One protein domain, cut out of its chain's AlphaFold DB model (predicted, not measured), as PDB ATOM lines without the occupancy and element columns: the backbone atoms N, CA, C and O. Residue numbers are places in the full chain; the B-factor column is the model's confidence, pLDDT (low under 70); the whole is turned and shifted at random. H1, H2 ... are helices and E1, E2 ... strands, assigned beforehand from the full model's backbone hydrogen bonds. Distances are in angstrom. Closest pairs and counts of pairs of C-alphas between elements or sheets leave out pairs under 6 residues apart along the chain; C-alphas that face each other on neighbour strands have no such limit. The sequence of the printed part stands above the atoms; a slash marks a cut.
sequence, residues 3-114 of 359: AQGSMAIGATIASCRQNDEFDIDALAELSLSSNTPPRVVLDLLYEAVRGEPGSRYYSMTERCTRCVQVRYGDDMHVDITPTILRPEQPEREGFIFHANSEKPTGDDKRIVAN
ATOM      1  N   ALA A   3       3.851  31.939  47.426       84.44
ATOM      2  CA  ALA A   3       3.923  30.603  48.014       84.44
ATOM      3  C   ALA A   3       2.948  30.463  49.192       84.44
ATOM      4  O   ALA A   3       2.764  31.402  49.969       84.44
ATOM      5  N   GLN A   4       2.367  29.278  49.353       85.25
ATOM      6  CA  GLN A   4       1.520  28.930  50.494       85.25
ATOM      7  C   GLN A   4       1.964  27.597  51.113       85.25
ATOM      8  O   GLN A   4       3.014  27.050  50.772       85.25
ATOM      9  N   GLY A   5       1.172  27.087  52.058       86.31
ATOM     10  CA  GLY A   5       1.349  25.738  52.579       86.31
ATOM     11  C   GLY A   5       2.713  25.528  53.231       86.31
ATOM     12  O   GLY A   5       3.219  26.386  53.957       86.31
ATOM     13  N   SER A   6       3.308  24.363  52.980       85.38
ATOM     14  CA  SER A   6       4.562  23.963  53.632       85.38
ATOM     15  C   SER A   6       5.745  24.841  53.222       85.38
ATOM     16  O   SER A   6       6.606  25.109  54.060       85.38
ATOM     17  N   MET A   7       5.752  25.334  51.980       85.25
ATOM     18  CA  MET A   7       6.786  26.235  51.469       85.25
ATOM     19  C   MET A   7       6.782  27.571  52.216       85.25
ATOM     20  O   MET A   7       7.831  28.027  52.665       85.25
ATOM     21  N   ALA A   8       5.603  28.165  52.433       85.62
ATOM     22  CA  ALA A   8       5.482  29.464  53.100       85.62
ATOM     23  C   ALA A   8       5.976  29.465  54.559       85.62
ATOM     24  O   ALA A   8       6.460  30.490  55.041       85.62
ATOM     25  N   ILE A   9       5.877  28.322  55.250       87.81
ATOM     26  CA  ILE A   9       6.345  28.151  56.636       87.81
ATOM     27  C   ILE A   9       7.705  27.438  56.747       87.81
ATOM     28  O   ILE A   9       8.156  27.159  57.854       87.81
ATOM     29  N   GLY A  10       8.358  27.105  55.626       84.94
ATOM     30  CA  GLY A  10       9.641  26.387  55.616       84.94
ATOM     31  C   GLY A  10       9.568  24.924  56.087       84.94
ATOM     32  O   GLY A  10      10.587  24.330  56.454       84.94
ATOM     33  N   ALA A  11       8.370  24.331  56.094       85.81
ATOM     34  CA  ALA A  11       8.087  22.978  56.577       85.81
ATOM     35  C   ALA A  11       8.000  21.934  55.450       85.81
ATOM     36  O   ALA A  11       7.430  20.857  55.653       85.81
ATOM     37  N   THR A  12       8.497  22.242  54.253       82.75
ATOM     38  CA  THR A  12       8.536  21.306  53.118       82.75
ATOM     39  C   THR A  12       9.323  20.049  53.494       82.75
ATOM     40  O   THR A  12      10.321  20.132  54.211       82.75
ATOM     41  N   ILE A  13       8.828  18.884  53.081       74.62
ATOM     42  CA  ILE A  13       9.489  17.586  53.261       74.62
ATOM     43  C   ILE A  13       9.619  16.935  51.888       74.62
ATOM     44  O   ILE A  13       8.740  17.146  51.057       74.62
ATOM     45  N   ALA A  14      10.687  16.169  51.668       65.81
ATOM     46  CA  ALA A  14      10.798  15.329  50.480       65.81
ATOM     47  C   ALA A  14       9.751  14.201  50.523       65.81
ATOM     48  O   ALA A  14       9.312  13.792  51.615       65.81
ATOM     49  N   SER A  15       9.350  13.712  49.349       56.97
ATOM     50  CA  SER A  15       8.403  12.603  49.222       56.97
ATOM     51  C   SER A  15       8.937  11.294  49.838       56.97
ATOM     52  O   SER A  15      10.050  11.188  50.359       56.97
ATOM     53  N   CYS A  16       8.091  10.261  49.866       48.03
ATOM     54  CA  CYS A  16       8.468   8.928  50.342       48.03
ATOM     55  C   CYS A  16       9.409   8.159  49.422       48.03
ATOM     56  O   CYS A  16      10.038   7.219  49.914       48.03
ATOM     57  N   ARG A  17       9.549   8.560  48.157       43.34
ATOM     58  CA  ARG A  17      10.299   7.825  47.143       43.34
ATOM     59  C   ARG A  17      11.501   8.650  46.698       43.34
ATOM     60  O   ARG A  17      11.362   9.551  45.901       43.34
ATOM     61  N   GLN A  18      12.675   8.293  47.225       44.34
ATOM     62  CA  GLN A  18      13.974   8.911  46.918       44.34
ATOM     63  C   GLN A  18      14.023  10.447  47.071       44.34
ATOM     64  O   GLN A  18      13.041  11.119  47.366       44.34
ATOM     65  N   ASN A  19      15.238  10.988  47.082       44.78
ATOM     66  CA  ASN A  19      15.449  12.411  47.324       44.78
ATOM     67  C   ASN A  19      15.006  13.216  46.091       44.78
ATOM     68  O   ASN A  19      15.246  12.777  44.974       44.78
ATOM     69  N   ASP A  20      14.432  14.397  46.347       49.62
ATOM     70  CA  ASP A  20      14.207  15.521  45.413       49.62
ATOM     71  C   ASP A  20      12.789  15.736  44.849       49.62
ATOM     72  O   ASP A  20      12.568  16.692  44.107       49.62
ATOM     73  N   GLU A  21      11.787  14.981  45.302       59.03
ATOM     74  CA  GLU A  21      10.383  15.267  44.974       59.03
ATOM     75  C   GLU A  21       9.755  16.227  46.008       59.03
ATOM     76  O   GLU A  21       9.664  15.907  47.203       59.03
ATOM     77  N   PHE A  22       9.312  17.411  45.566       64.62
ATOM     78  CA  PHE A  22       8.668  18.415  46.420       64.62
ATOM     79  C   PHE A  22       7.344  18.913  45.837       64.62
ATOM     80  O   PHE A  22       7.285  19.341  44.684       64.62
ATOM     81  N   ASP A  23       6.323  18.966  46.692       70.44
ATOM     82  CA  ASP A  23       5.041  19.600  46.388       70.44
ATOM     83  C   ASP A  23       5.175  21.118  46.588       70.44
ATOM     84  O   ASP A  23       5.535  21.593  47.676       70.44
ATOM     85  N   ILE A  24       4.897  21.897  45.541       80.69
ATOM     86  CA  ILE A  24       4.908  23.362  45.610       80.69
ATOM     87  C   ILE A  24       3.471  23.867  45.608       80.69
ATOM     88  O   ILE A  24       2.791  23.842  44.586       80.69
ATOM     89  N   ASP A  25       3.032  24.423  46.733       85.31
ATOM     90  CA  ASP A  25       1.745  25.102  46.817       85.31
ATOM     91  C   ASP A  25       1.889  26.607  46.520       85.31
ATOM     92  O   ASP A  25       2.649  27.323  47.185       85.31
ATOM     93  N   ALA A  26       1.086  27.131  45.592       88.88
ATOM     94  CA  ALA A  26       1.020  28.557  45.274       88.88
ATOM     95  C   ALA A  26      -0.418  29.097  45.294       88.88
ATOM     96  O   ALA A  26      -1.366  28.422  44.900       88.88
ATOM     97  N   LEU A  27      -0.577  30.354  45.710       92.44
ATOM     98  CA  LEU A  27      -1.819  31.114  45.579       92.44
ATOM     99  C   LEU A  27      -1.753  32.039  44.363       92.44
ATOM    100  O   LEU A  27      -0.807  32.820  44.199       92.44
ATOM    101  N   ALA A  28      -2.789  31.977  43.529       95.50
ATOM    102  CA  ALA A  28      -3.019  32.882  42.413       95.50
ATOM    103  C   ALA A  28      -4.110  33.892  42.781       95.50
ATOM    104  O   ALA A  28      -5.287  33.550  42.847       95.50
ATOM    105  N   GLU A  29      -3.710  35.139  43.031       94.56
ATOM    106  CA  GLU A  29      -4.640  36.250  43.256       94.56
ATOM    107  C   GLU A  29      -5.286  36.650  41.931       94.56
ATOM    108  O   GLU A  29      -4.600  37.088  41.006       94.56
ATOM    109  N   LEU A  30      -6.602  36.478  41.837       94.75
ATOM    110  CA  LEU A  30      -7.370  36.769  40.637       94.75
ATOM    111  C   LEU A  30      -8.129  38.085  40.794       94.75
ATOM    112  O   LEU A  30      -8.818  38.314  41.788       94.75
ATOM    113  N   SER A  31      -8.054  38.927  39.765       93.31
ATOM    114  CA  SER A  31      -8.822  40.175  39.667       93.31
ATOM    115  C   SER A  31     -10.224  39.903  39.113       93.31
ATOM    116  O   SER A  31     -10.579  40.346  38.025       93.31
ATOM    117  N   LEU A  32     -11.005  39.109  39.847       93.69
ATOM    118  CA  LEU A  32     -12.381  38.744  39.508       93.69
ATOM    119  C   LEU A  32     -13.354  39.311  40.547       93.69
ATOM    120  O   LEU A  32     -12.981  39.589  41.686       93.69
ATOM    121  N   SER A  33     -14.628  39.445  40.171       92.75
ATOM    122  CA  SER A  33     -15.676  39.803  41.131       92.75
ATOM    123  C   SER A  33     -15.741  38.760  42.244       92.75
ATOM    124  O   SER A  33     -15.744  37.555  41.969       92.75
ATOM    125  N   SER A  34     -15.877  39.203  43.495       87.88
ATOM    126  CA  SER A  34     -16.054  38.300  44.636       87.88
ATOM    127  C   SER A  34     -17.288  37.414  44.492       87.88
ATOM    128  O   SER A  34     -17.308  36.340  45.075       87.88
ATOM    129  N   ASN A  35     -18.277  37.808  43.681       91.50
ATOM    130  CA  ASN A  35     -19.489  37.034  43.407       91.50
ATOM    131  C   ASN A  35     -19.332  35.978  42.306       91.50
ATOM    132  O   ASN A  35     -20.272  35.217  42.081       91.50
ATOM    133  N   THR A  36     -18.166  35.881  41.664       94.62
ATOM    134  CA  THR A  36     -17.920  34.884  40.613       94.62
ATOM    135  C   THR A  36     -18.181  33.465  41.156       94.62
ATOM    136  O   THR A  36     -17.743  33.150  42.275       94.62
ATOM    137  N   PRO A  37     -18.921  32.604  40.427       94.69
ATOM    138  CA  PRO A  37     -19.187  31.238  40.869       94.69
ATOM    139  C   PRO A  37     -17.886  30.437  41.071       94.69
ATOM    140  O   PRO A  37     -17.006  30.520  40.210       94.69
ATOM    141  N   PRO A  38     -17.748  29.632  42.148       95.25
ATOM    142  CA  PRO A  38     -16.521  28.877  42.443       95.25
ATOM    143  C   PRO A  38     -15.994  28.040  41.271       95.25
ATOM    144  O   PRO A  38     -14.797  28.041  40.988       95.25
ATOM    145  N   ARG A  39     -16.902  27.377  40.550       94.56
ATOM    146  CA  ARG A  39     -16.597  26.599  39.347       94.56
ATOM    147  C   ARG A  39     -15.941  27.437  38.261       94.56
ATOM    148  O   ARG A  39     -14.875  27.064  37.793       94.56
ATOM    149  N   VAL A  40     -16.533  28.588  37.942       95.12
ATOM    150  CA  VAL A  40     -16.023  29.516  36.923       95.12
ATOM    151  C   VAL A  40     -14.625  30.004  37.291       95.12
ATOM    152  O   VAL A  40     -13.758  30.046  36.432       95.12
ATOM    153  N   VAL A  41     -14.371  30.311  38.567       96.62
ATOM    154  CA  VAL A  41     -13.032  30.712  39.029       96.62
ATOM    155  C   VAL A  41     -11.994  29.606  38.784       96.62
ATOM    156  O   VAL A  41     -10.917  29.879  38.256       96.62
ATOM    157  N   LEU A  42     -12.322  28.360  39.140       96.56
ATOM    158  CA  LEU A  42     -11.434  27.210  38.945       96.56
ATOM    159  C   LEU A  42     -11.242  26.858  37.463       96.56
ATOM    160  O   LEU A  42     -10.132  26.517  37.073       96.56
ATOM    161  N   ASP A  43     -12.296  26.957  36.650       95.56
ATOM    162  CA  ASP A  43     -12.230  26.738  35.199       95.56
ATOM    163  C   ASP A  43     -11.354  27.790  34.517       95.56
ATOM    164  O   ASP A  43     -10.466  27.442  33.748       95.56
ATOM    165  N   LEU A  44     -11.530  29.070  34.859       96.31
ATOM    166  CA  LEU A  44     -10.705  30.152  34.319       96.31
ATOM    167  C   LEU A  44      -9.223  29.965  34.655       96.31
ATOM    168  O   LEU A  44      -8.374  30.152  33.788       96.31
ATOM    169  N   LEU A  45      -8.907  29.586  35.899       96.81
ATOM    170  CA  LEU A  45      -7.526  29.288  36.275       96.81
ATOM    171  C   LEU A  45      -6.995  28.071  35.506       96.81
ATOM    172  O   LEU A  45      -5.860  28.099  35.043       96.81
ATOM    173  N   TYR A  46      -7.802  27.017  35.373       96.88
ATOM    174  CA  TYR A  46      -7.413  25.791  34.683       96.88
ATOM    175  C   TYR A  46      -7.080  26.046  33.216       96.88
ATOM    176  O   TYR A  46      -5.993  25.678  32.784       96.88
ATOM    177  N   GLU A  47      -7.956  26.729  32.479       95.88
ATOM    178  CA  GLU A  47      -7.720  27.060  31.069       95.88
ATOM    179  C   GLU A  47      -6.493  27.968  30.905       95.88
ATOM    180  O   GLU A  47      -5.658  27.740  30.031       95.88
ATOM    181  N   ALA A  48      -6.317  28.952  31.797       95.62
ATOM    182  CA  ALA A  48      -5.159  29.843  31.763       95.62
ATOM    183  C   ALA A  48      -3.826  29.111  32.008       95.62
ATOM    184  O   ALA A  48      -2.826  29.432  31.370       95.62
ATOM    185  N   VAL A  49      -3.800  28.141  32.929       95.00
ATOM    186  CA  VAL A  49      -2.599  27.344  33.238       95.00
ATOM    187  C   VAL A  49      -2.339  26.297  32.157       95.00
ATOM    188  O   VAL A  49      -1.195  26.129  31.736       95.00
ATOM    189  N   ARG A  50      -3.388  25.609  31.694       95.94
ATOM    190  CA  ARG A  50      -3.305  24.558  30.675       95.94
ATOM    191  C   ARG A  50      -2.846  25.113  29.329       95.94
ATOM    192  O   ARG A  50      -2.045  24.464  28.658       95.94
ATOM    193  N   GLY A  51      -3.327  26.299  28.962       95.00
ATOM    194  CA  GLY A  51      -3.030  26.946  27.689       95.00
ATOM    195  C   GLY A  51      -3.588  26.191  26.480       95.00
ATOM    196  O   GLY A  51      -4.379  25.257  26.599       95.00
ATOM    197  N   GLU A  52      -3.147  26.598  25.294       95.38
ATOM    198  CA  GLU A  52      -3.603  26.026  24.023       95.38
ATOM    199  C   GLU A  52      -3.066  24.599  23.786       95.38
ATOM    200  O   GLU A  52      -2.001  24.239  24.317       95.38
ATOM    201  N   PRO A  53      -3.739  23.784  22.948       95.38
ATOM    202  CA  PRO A  53      -3.230  22.486  22.515       95.38
ATOM    203  C   PRO A  53      -1.798  22.569  21.972       95.38
ATOM    204  O   PRO A  53      -1.491  23.368  21.091       95.38
ATOM    205  N   GLY A  54      -0.910  21.720  22.498       91.06
ATOM    206  CA  GLY A  54       0.511  21.696  22.130       91.06
ATOM    207  C   GLY A  54       1.401  22.657  22.926       91.06
ATOM    208  O   GLY A  54       2.619  22.635  22.754       91.06
ATOM    209  N   SER A  55       0.834  23.469  23.823       93.50
ATOM    210  CA  SER A  55       1.621  24.270  24.763       93.50
ATOM    211  C   SER A  55       2.293  23.408  25.841       93.50
ATOM    212  O   SER A  55       1.923  22.255  26.075       93.50
ATOM    213  N   ARG A  56       3.285  23.994  26.531       90.12
ATOM    214  CA  ARG A  56       4.126  23.311  27.530       90.12
ATOM    215  C   ARG A  56       3.324  22.579  28.609       90.12
ATOM    216  O   ARG A  56       3.737  21.500  29.015       90.12
ATOM    217  N   TYR A  57       2.223  23.167  29.079       92.62
ATOM    218  CA  TYR A  57       1.466  22.669  30.232       92.62
ATOM    219  C   TYR A  57       0.193  21.896  29.851       92.62
ATOM    220  O   TYR A  57      -0.468  21.332  30.725       92.62
ATOM    221  N   TYR A  58      -0.131  21.805  28.557       94.12
ATOM    222  CA  TYR A  58      -1.424  21.311  28.084       94.12
ATOM    223  C   TYR A  58      -1.753  19.887  28.549       94.12
ATOM    224  O   TYR A  58      -2.858  19.612  29.008       94.12
ATOM    225  N   SER A  59      -0.796  18.963  28.444       92.62
ATOM    226  CA  SER A  59      -0.980  17.548  28.801       92.62
ATOM    227  C   SER A  59      -0.674  17.225  30.264       92.62
ATOM    228  O   SER A  59      -0.881  16.091  30.681       92.62
ATOM    229  N   MET A  60      -0.193  18.201  31.037       92.94
ATOM    230  CA  MET A  60       0.253  18.010  32.422       92.94
ATOM    231  C   MET A  60      -0.576  18.783  33.450       92.94
ATOM    232  O   MET A  60      -0.253  18.774  34.636       92.94
ATOM    233  N   THR A  61      -1.637  19.455  33.002       95.12
ATOM    234  CA  THR A  61      -2.520  20.241  33.866       95.12
ATOM    235  C   THR A  61      -3.779  19.454  34.206       95.12
ATOM    236  O   THR A  61      -4.508  19.007  33.317       95.12
ATOM    237  N   GLU A  62      -4.067  19.347  35.497       94.38
ATOM    238  CA  GLU A  62      -5.264  18.723  36.043       94.38
ATOM    239  C   GLU A  62      -6.073  19.737  36.857       94.38
ATOM    240  O   GLU A  62      -5.540  20.509  37.657       94.38
ATOM    241  N   ARG A  63      -7.395  19.732  36.667       94.38
ATOM    242  CA  ARG A  63      -8.313  20.528  37.479       94.38
ATOM    243  C   ARG A  63      -8.737  19.732  38.711       94.38
ATOM    244  O   ARG A  63      -9.566  18.830  38.613       94.38
ATOM    245  N   CYS A  64      -8.243  20.120  39.881       92.94
ATOM    246  CA  CYS A  64      -8.656  19.544  41.155       92.94
ATOM    247  C   CYS A  64      -9.826  20.330  41.779       92.94
ATOM    248  O   CYS A  64     -10.304  21.339  41.259       92.94
ATOM    249  N   THR A  65     -10.303  19.874  42.943       92.44
ATOM    250  CA  THR A  65     -11.505  20.463  43.568       92.44
ATOM    251  C   THR A  65     -11.305  21.842  44.198       92.44
ATOM    252  O   THR A  65     -12.294  22.522  44.454       92.44
ATOM    253  N   ARG A  66     -10.068  22.243  44.521       92.94
ATOM    254  CA  ARG A  66      -9.738  23.562  45.105       92.94
ATOM    255  C   ARG A  66      -8.564  24.264  44.416       92.94
ATOM    256  O   ARG A  66      -8.313  25.429  44.695       92.94
ATOM    257  N   CYS A  67      -7.851  23.569  43.540       94.81
ATOM    258  CA  CYS A  67      -6.638  24.044  42.890       94.81
ATOM    259  C   CYS A  67      -6.555  23.497  41.463       94.81
ATOM    260  O   CYS A  67      -7.333  22.629  41.062       94.81
ATOM    261  N   VAL A  68      -5.598  24.022  40.716       96.06
ATOM    262  CA  VAL A  68      -5.142  23.485  39.440       96.06
ATOM    263  C   VAL A  68      -3.746  22.935  39.663       96.06
ATOM    264  O   VAL A  68      -2.877  23.657  40.147       96.06
ATOM    265  N   GLN A  69      -3.553  21.664  39.340       94.25
ATOM    266  CA  GLN A  69      -2.300  20.957  39.542       94.25
ATOM    267  C   GLN A  69      -1.541  20.864  38.220       94.25
ATOM    268  O   GLN A  69      -2.106  20.454  37.209       94.25
ATOM    269  N   VAL A  70      -0.257  21.212  38.234       92.88
ATOM    270  CA  VAL A  70       0.672  20.972  37.124       92.88
ATOM    271  C   VAL A  70       1.640  19.878  37.545       92.88
ATOM    272  O   VAL A  70       2.388  20.057  38.505       92.88
ATOM    273  N   ARG A  71       1.616  18.747  36.840       89.62
ATOM    274  CA  ARG A  71       2.462  17.584  37.128       89.62
ATOM    275  C   ARG A  71       3.754  17.638  36.323       89.62
ATOM    276  O   ARG A  71       3.736  17.848  35.115       89.62
ATOM    277  N   TYR A  72       4.874  17.418  36.983       81.94
ATOM    278  CA  TYR A  72       6.175  17.254  36.351       81.94
ATOM    279  C   TYR A  72       6.553  15.766  36.345       81.94
ATOM    280  O   TYR A  72       5.804  14.926  36.847       81.94
ATOM    281  N   GLY A  73       7.679  15.426  35.712       71.88
ATOM    282  CA  GLY A  73       8.269  14.094  35.877       71.88
ATOM    283  C   GLY A  73       8.598  13.825  37.349       71.88
ATOM    284  O   GLY A  73       8.692  14.768  38.131       71.88
ATOM    285  N   ASP A  74       8.760  12.550  37.699       68.50
ATOM    286  CA  ASP A  74       9.183  12.119  39.040       68.50
ATOM    287  C   ASP A  74       8.199  12.527  40.159       68.50
ATOM    288  O   ASP A  74       8.592  13.073  41.178       68.50
ATOM    289  N   ASP A  75       6.889  12.343  39.935       70.00
ATOM    290  CA  ASP A  75       5.792  12.588  40.899       70.00
ATOM    291  C   ASP A  75       5.716  14.016  41.517       70.00
ATOM    292  O   ASP A  75       4.840  14.312  42.337       70.00
ATOM    293  N   MET A  76       6.551  14.954  41.057       76.88
ATOM    294  CA  MET A  76       6.535  16.359  41.463       76.88
ATOM    295  C   MET A  76       5.313  17.091  40.914       76.88
ATOM    296  O   MET A  76       4.954  16.962  39.740       76.88
ATOM    297  N   HIS A  77       4.708  17.954  41.726       83.75
ATOM    298  CA  HIS A  77       3.592  18.774  41.273       83.75
ATOM    299  C   HIS A  77       3.566  20.171  41.895       83.75
ATOM    300  O   HIS A  77       4.026  20.412  43.012       83.75
ATOM    301  N   VAL A  78       3.012  21.110  41.127       88.75
ATOM    302  CA  VAL A  78       2.717  22.472  41.569       88.75
ATOM    303  C   VAL A  78       1.205  22.623  41.680       88.75
ATOM    304  O   VAL A  78       0.499  22.531  40.675       88.75
ATOM    305  N   ASP A  79       0.720  22.911  42.883       92.19
ATOM    306  CA  ASP A  79      -0.691  23.141  43.173       92.19
ATOM    307  C   ASP A  79      -0.989  24.642  43.231       92.19
ATOM    308  O   ASP A  79      -0.580  25.358  44.149       92.19
ATOM    309  N   ILE A  80      -1.750  25.137  42.255       95.00
ATOM    310  CA  ILE A  80      -2.123  26.548  42.132       95.00
ATOM    311  C   ILE A  80      -3.559  26.729  42.629       95.00
ATOM    312  O   ILE A  80      -4.524  26.321  41.985       95.00
ATOM    313  N   THR A  81      -3.721  27.347  43.796       96.19
ATOM    314  CA  THR A  81      -5.032  27.659  44.383       96.19
ATOM    315  C   THR A  81      -5.462  29.073  43.982       96.19
ATOM    316  O   THR A  81      -4.731  30.024  44.269       96.19
ATOM    317  N   PRO A  82      -6.631  29.266  43.348       96.81
ATOM    318  CA  PRO A  82      -7.138  30.601  43.077       96.81
ATOM    319  C   PRO A  82      -7.632  31.260  44.366       96.81
ATOM    320  O   PRO A  82      -8.299  30.625  45.188       96.81
ATOM    321  N   THR A  83      -7.364  32.553  44.509       96.44
ATOM    322  CA  THR A  83      -7.916  33.383  45.578       96.44
ATOM    323  C   THR A  83      -8.416  34.714  45.035       96.44
ATOM    324  O   THR A  83      -7.802  35.303  44.145       96.44
ATOM    325  N   ILE A  84      -9.538  35.195  45.566       96.50
ATOM    326  CA  ILE A  84     -10.016  36.565  45.341       96.50
ATOM    327  C   ILE A  84      -9.934  37.295  46.675       96.50
ATOM    328  O   ILE A  84     -10.611  36.909  47.630       96.50
ATOM    329  N   LEU A  85      -9.106  38.338  46.743       94.31
ATOM    330  CA  LEU A  85      -8.904  39.102  47.973       94.31
ATOM    331  C   LEU A  85     -10.191  39.800  48.411       94.31
ATOM    332  O   LEU A  85     -10.978  40.282  47.591       94.31
ATOM    333  N   ARG A  86     -10.398  39.861  49.725       92.38
ATOM    334  CA  ARG A  86     -11.525  40.583  50.313       92.38
ATOM    335  C   ARG A  86     -11.103  42.029  50.598       92.38
ATOM    336  O   ARG A  86     -10.091  42.230  51.267       92.38
ATOM    337  N   PRO A  87     -11.860  43.038  50.130       85.25
ATOM    338  CA  PRO A  87     -11.599  44.427  50.495       85.25
ATOM    339  C   PRO A  87     -11.674  44.625  52.012       85.25
ATOM    340  O   PRO A  87     -12.508  44.000  52.670       85.25
ATOM    341  N   GLU A  88     -10.824  45.510  52.540       83.25
ATOM    342  CA  GLU A  88     -10.844  45.945  53.950       83.25
ATOM    343  C   GLU A  88     -10.650  44.812  54.978       83.25
ATOM    344  O   GLU A  88     -11.044  44.933  56.136       83.25
ATOM    345  N   GLN A  89     -10.044  43.698  54.565       88.25
ATOM    346  CA  GLN A  89      -9.671  42.586  55.441       88.25
ATOM    347  C   GLN A  89      -8.161  42.583  55.725       88.25
ATOM    348  O   GLN A  89      -7.414  43.320  55.069       88.25
ATOM    349  N   PRO A  90      -7.687  41.773  56.696       88.62
ATOM    350  CA  PRO A  90      -6.260  41.570  56.919       88.62
ATOM    351  C   PRO A  90      -5.517  41.187  55.635       88.62
ATOM    352  O   PRO A  90      -6.095  40.615  54.708       88.62
ATOM    353  N   GLU A  91      -4.217  41.487  55.595       91.75
ATOM    354  CA  GLU A  91      -3.380  41.249  54.420       91.75
ATOM    355  C   GLU A  91      -3.568  39.827  53.869       91.75
ATOM    356  O   GLU A  91      -3.469  38.836  54.600       91.75
ATOM    357  N   ARG A  92      -3.856  39.757  52.561       90.81
ATOM    358  CA  ARG A  92      -4.038  38.527  51.776       90.81
ATOM    359  C   ARG A  92      -5.124  37.570  52.282       90.81
ATOM    360  O   ARG A  92      -5.186  36.424  51.835       90.81
ATOM    361  N   GLU A  93      -6.037  38.042  53.130       95.69
ATOM    362  CA  GLU A  93      -7.285  37.333  53.377       95.69
ATOM    363  C   GLU A  93      -8.170  37.376  52.125       95.69
ATOM    364  O   GLU A  93      -8.417  38.427  51.521       95.69
ATOM    365  N   GLY A  94      -8.674  36.213  51.727       95.06
ATOM    366  CA  GLY A  94      -9.437  36.081  50.502       95.06
ATOM    367  C   GLY A  94     -10.429  34.935  50.531       95.06
ATOM    368  O   GLY A  94     -10.568  34.194  51.505       95.06
ATOM    369  N   PHE A  95     -11.136  34.804  49.420       96.25
ATOM    370  CA  PHE A  95     -11.959  33.652  49.127       96.25
ATOM    371  C   PHE A  95     -11.156  32.626  48.341       96.25
ATOM    372  O   PHE A  95     -10.702  32.931  47.241       96.25
ATOM    373  N   ILE A  96     -11.058  31.410  48.872       95.12
ATOM    374  CA  ILE A  96     -10.708  30.218  48.098       95.12
ATOM    375  C   ILE A  96     -11.988  29.480  47.696       95.12
ATOM    376  O   ILE A  96     -13.075  29.699  48.248       95.12
ATOM    377  N   PHE A  97     -11.861  28.590  46.722       95.06
ATOM    378  CA  PHE A  97     -13.003  27.991  46.045       95.06
ATOM    379  C   PHE A  97     -12.954  26.475  46.141       95.06
ATOM    380  O   PHE A  97     -11.888  25.870  46.100       95.06
ATOM    381  N   HIS A  98     -14.125  25.865  46.270       93.44
ATOM    382  CA  HIS A  98     -14.310  24.433  46.131       93.44
ATOM    383  C   HIS A  98     -15.371  24.180  45.069       93.44
ATOM    384  O   HIS A  98     -16.488  24.667  45.209       93.44
ATOM    385  N   ALA A  99     -15.030  23.428  44.033       93.25
ATOM    386  CA  ALA A  99     -15.982  22.924  43.053       93.25
ATOM    387  C   ALA A  99     -15.453  21.605  42.499       93.25
ATOM    388  O   ALA A  99     -14.296  21.525  42.091       93.25
ATOM    389  N   ASN A 100     -16.281  20.566  42.489       87.25
ATOM    390  CA  ASN A 100     -15.910  19.297  41.873       87.25
ATOM    391  C   ASN A 100     -16.421  19.276  40.425       87.25
ATOM    392  O   ASN A 100     -17.624  19.392  40.192       87.25
ATOM    393  N   SER A 101     -15.507  19.139  39.461       80.88
ATOM    394  CA  SER A 101     -15.812  19.125  38.025       80.88
ATOM    395  C   SER A 101     -16.820  18.037  37.638       80.88
ATOM    396  O   SER A 101     -17.660  18.289  36.781       80.88
ATOM    397  N   GLU A 102     -16.790  16.889  38.313       80.75
ATOM    398  CA  GLU A 102     -17.625  15.712  38.040       80.75
ATOM    399  C   GLU A 102     -18.976  15.732  38.771       80.75
ATOM    400  O   GLU A 102     -19.866  14.941  38.456       80.75
ATOM    401  N   LYS A 103     -19.152  16.618  39.761       77.38
ATOM    402  CA  LYS A 103     -20.390  16.719  40.548       77.38
ATOM    403  C   LYS A 103     -21.243  17.930  40.157       77.38
ATOM    404  O   LYS A 103     -20.704  18.929  39.671       77.38
ATOM    405  N   PRO A 104     -22.564  17.883  40.428       72.12
ATOM    406  CA  PRO A 104     -23.448  19.034  40.261       72.12
ATOM    407  C   PRO A 104     -23.005  20.248  41.091       72.12
ATOM    408  O   PRO A 104     -22.425  20.109  42.166       72.12
ATOM    409  N   THR A 105     -23.376  21.446  40.635       72.06
ATOM    410  CA  THR A 105     -23.021  22.757  41.222       72.06
ATOM    411  C   THR A 105     -23.472  22.952  42.680       72.06
ATOM    412  O   THR A 105     -23.007  23.871  43.345       72.06
ATOM    413  N   GLY A 106     -24.364  22.104  43.208       70.38
ATOM    414  CA  GLY A 106     -24.901  22.223  44.572       70.38
ATOM    415  C   GLY A 106     -23.868  22.056  45.696       70.38
ATOM    416  O   GLY A 106     -24.102  22.536  46.802       70.38
ATOM    417  N   ASP A 107     -22.720  21.437  45.407       79.69
ATOM    418  CA  ASP A 107     -21.621  21.251  46.366       79.69
ATOM    419  C   ASP A 107     -20.559  22.367  46.298       79.69
ATOM    420  O   ASP A 107     -19.611  22.366  47.095       79.69
ATOM    421  N   ASP A 108     -20.689  23.308  45.358       90.88
ATOM    422  CA  ASP A 108     -19.702  24.360  45.138       90.88
ATOM    423  C   ASP A 108     -19.710  25.350  46.318       90.88
ATOM    424  O   ASP A 108     -20.750  25.867  46.734       90.88
ATOM    425  N   LYS A 109     -18.533  25.635  46.881       91.38
ATOM    426  CA  LYS A 109     -18.382  26.475  48.076       91.38
ATOM    427  C   LYS A 109     -17.357  27.569  47.866       91.38
ATOM    428  O   LYS A 109     -16.334  27.391  47.207       91.38
ATOM    429  N   ARG A 110     -17.623  28.696  48.517       93.31
ATOM    430  CA  ARG A 110     -16.667  29.775  48.733       93.31
ATOM    431  C   ARG A 110     -16.245  29.743  50.194       93.31
ATOM    432  O   ARG A 110     -17.100  29.681  51.073       93.31
ATOM    433  N   ILE A 111     -14.944  29.746  50.440       93.00
ATOM    434  CA  ILE A 111     -14.367  29.587  51.774       93.00
ATOM    435  C   ILE A 111     -13.496  30.810  52.032       93.00
ATOM    436  O   ILE A 111     -12.648  31.144  51.209       93.00
ATOM    437  N   VAL A 112     -13.720  31.496  53.149       95.12
ATOM    438  CA  VAL A 112     -12.821  32.564  53.597       95.12
ATOM    439  C   VAL A 112     -11.573  31.904  54.170       95.12
ATOM    440  O   VAL A 112     -11.698  31.056  55.049       95.12
ATOM    441  N   ALA A 113     -10.397  32.283  53.679       94.94
ATOM    442  CA  ALA A 113      -9.118  31.750  54.128       94.94
ATOM    443  C   ALA A 113      -8.051  32.848  54.177       94.94
ATOM    444  O   ALA A 113      -8.077  33.799  53.394       94.94
ATOM    445  N   ASN A 114      -7.081  32.685  55.077       95.56
ATOM    446  CA  ASN A 114      -5.877  33.515  55.096       95.56
ATOM    447  C   ASN A 114      -4.611  32.652  55.276       95.56
ATOM    448  O   ASN A 114      -4.049  32.597  56.377       95.56
TER     449      ASN A 114
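AT A GLANCE: This is residues 3 to 114 of the 359 residues of an uncharacterized protein of Xanthomonadales bacterium 14-68-21 (UniProt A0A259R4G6). A strongly twisted sheet of six strands is built around the long strand E4, and helix H2 crosses over E3, E4 and E5 on one face of it. E1 runs beside E4 on one side; on the other side E3, with E2 beyond it, pairs with the first part of E4, while E5, with E6 beyond it, pairs with its last part. The short helix H1 grazes the sheet near E1, and the long link after it, residues 9 to 23, loops away from the core. The printed part has 112 residues, under half of them in the two named helices and six named strands, which follow one another along the chain as H1, E1, H2 and then E2 to E6; the class is mixed, helices and strands, and the sheet is branched, with E1 and E4 parallel and the neighbour pairs E2 and E3, E3 and E4, E4 and E5, and E5 and E6 antiparallel. The whole is compact, with a radius of gyration of the C-alphas of 14.9 A and spans of 43 by 35 by 24 A.

HOW THE PARTS SIT: H1, residues 5 to 8, is on the sheet but only grazes it; its closest C-alpha to E1, residues 24 to 29, is that of Gly 5, 5.8 A from that of Asp 25. E1 is an edge strand, parallel to E4, residues 77 to 85, at 26 degrees, with N 26 and O 79 2.8 A apart. H2, residues 38 to 50, is on the sheet at a height of 7.2 A. It lies over E5, residues 94 to 98, and only just over E4 and E3, residues 68 to 71, with 3 of its C-alphas falling on each of these two. It runs across the strands, at 88 degrees to E5 on the local plane; the closest C-alphas of H2 and E5 are those of Pro 38 and Phe 97, 5.1 A apart. From E2, residues 61 to 63, to E6, residues 109 to 113, the strands form a meander, each the antiparallel neighbour of the one before and a hairpin with it. Within hydrogen-bond range are N 62 and O 69 of E2 and E3, 2.8 A; N 70 and O 78 of E3 and E4, 2.9 A; N 95 and O 84 of E5 and E4, 2.8 A; and N 96 and O 111 of E5 and E6, 2.8 A. In H2 every O i to N i+4 pair is within hydrogen-bond range; H1 is too short for such a pair.

IN THESE COORDINATES: H1 begins at C-alpha 5, (1.349, 25.738, 52.579), and is 5.6 A long. E1 measures 16.2 A, H2 18.2 A, E2 6.8 A and E3 9.9 A. E4, 24.8 A, begins at C-alpha 77, (3.592, 18.774, 41.273). E5 measures 13.4 A, and E6, 12.3 A, ends at C-alpha 113, (-9.118, 31.750, 54.128).

THE WHOLE: The C-alphas farthest apart are those of Gln 18 and Glu 88, 45.1 A. The printed part has no cut, and its one long link is H1 to E1. Mean pLDDT of the printed part is 86.9; residues 14 to 22 and residue 74 are under 70.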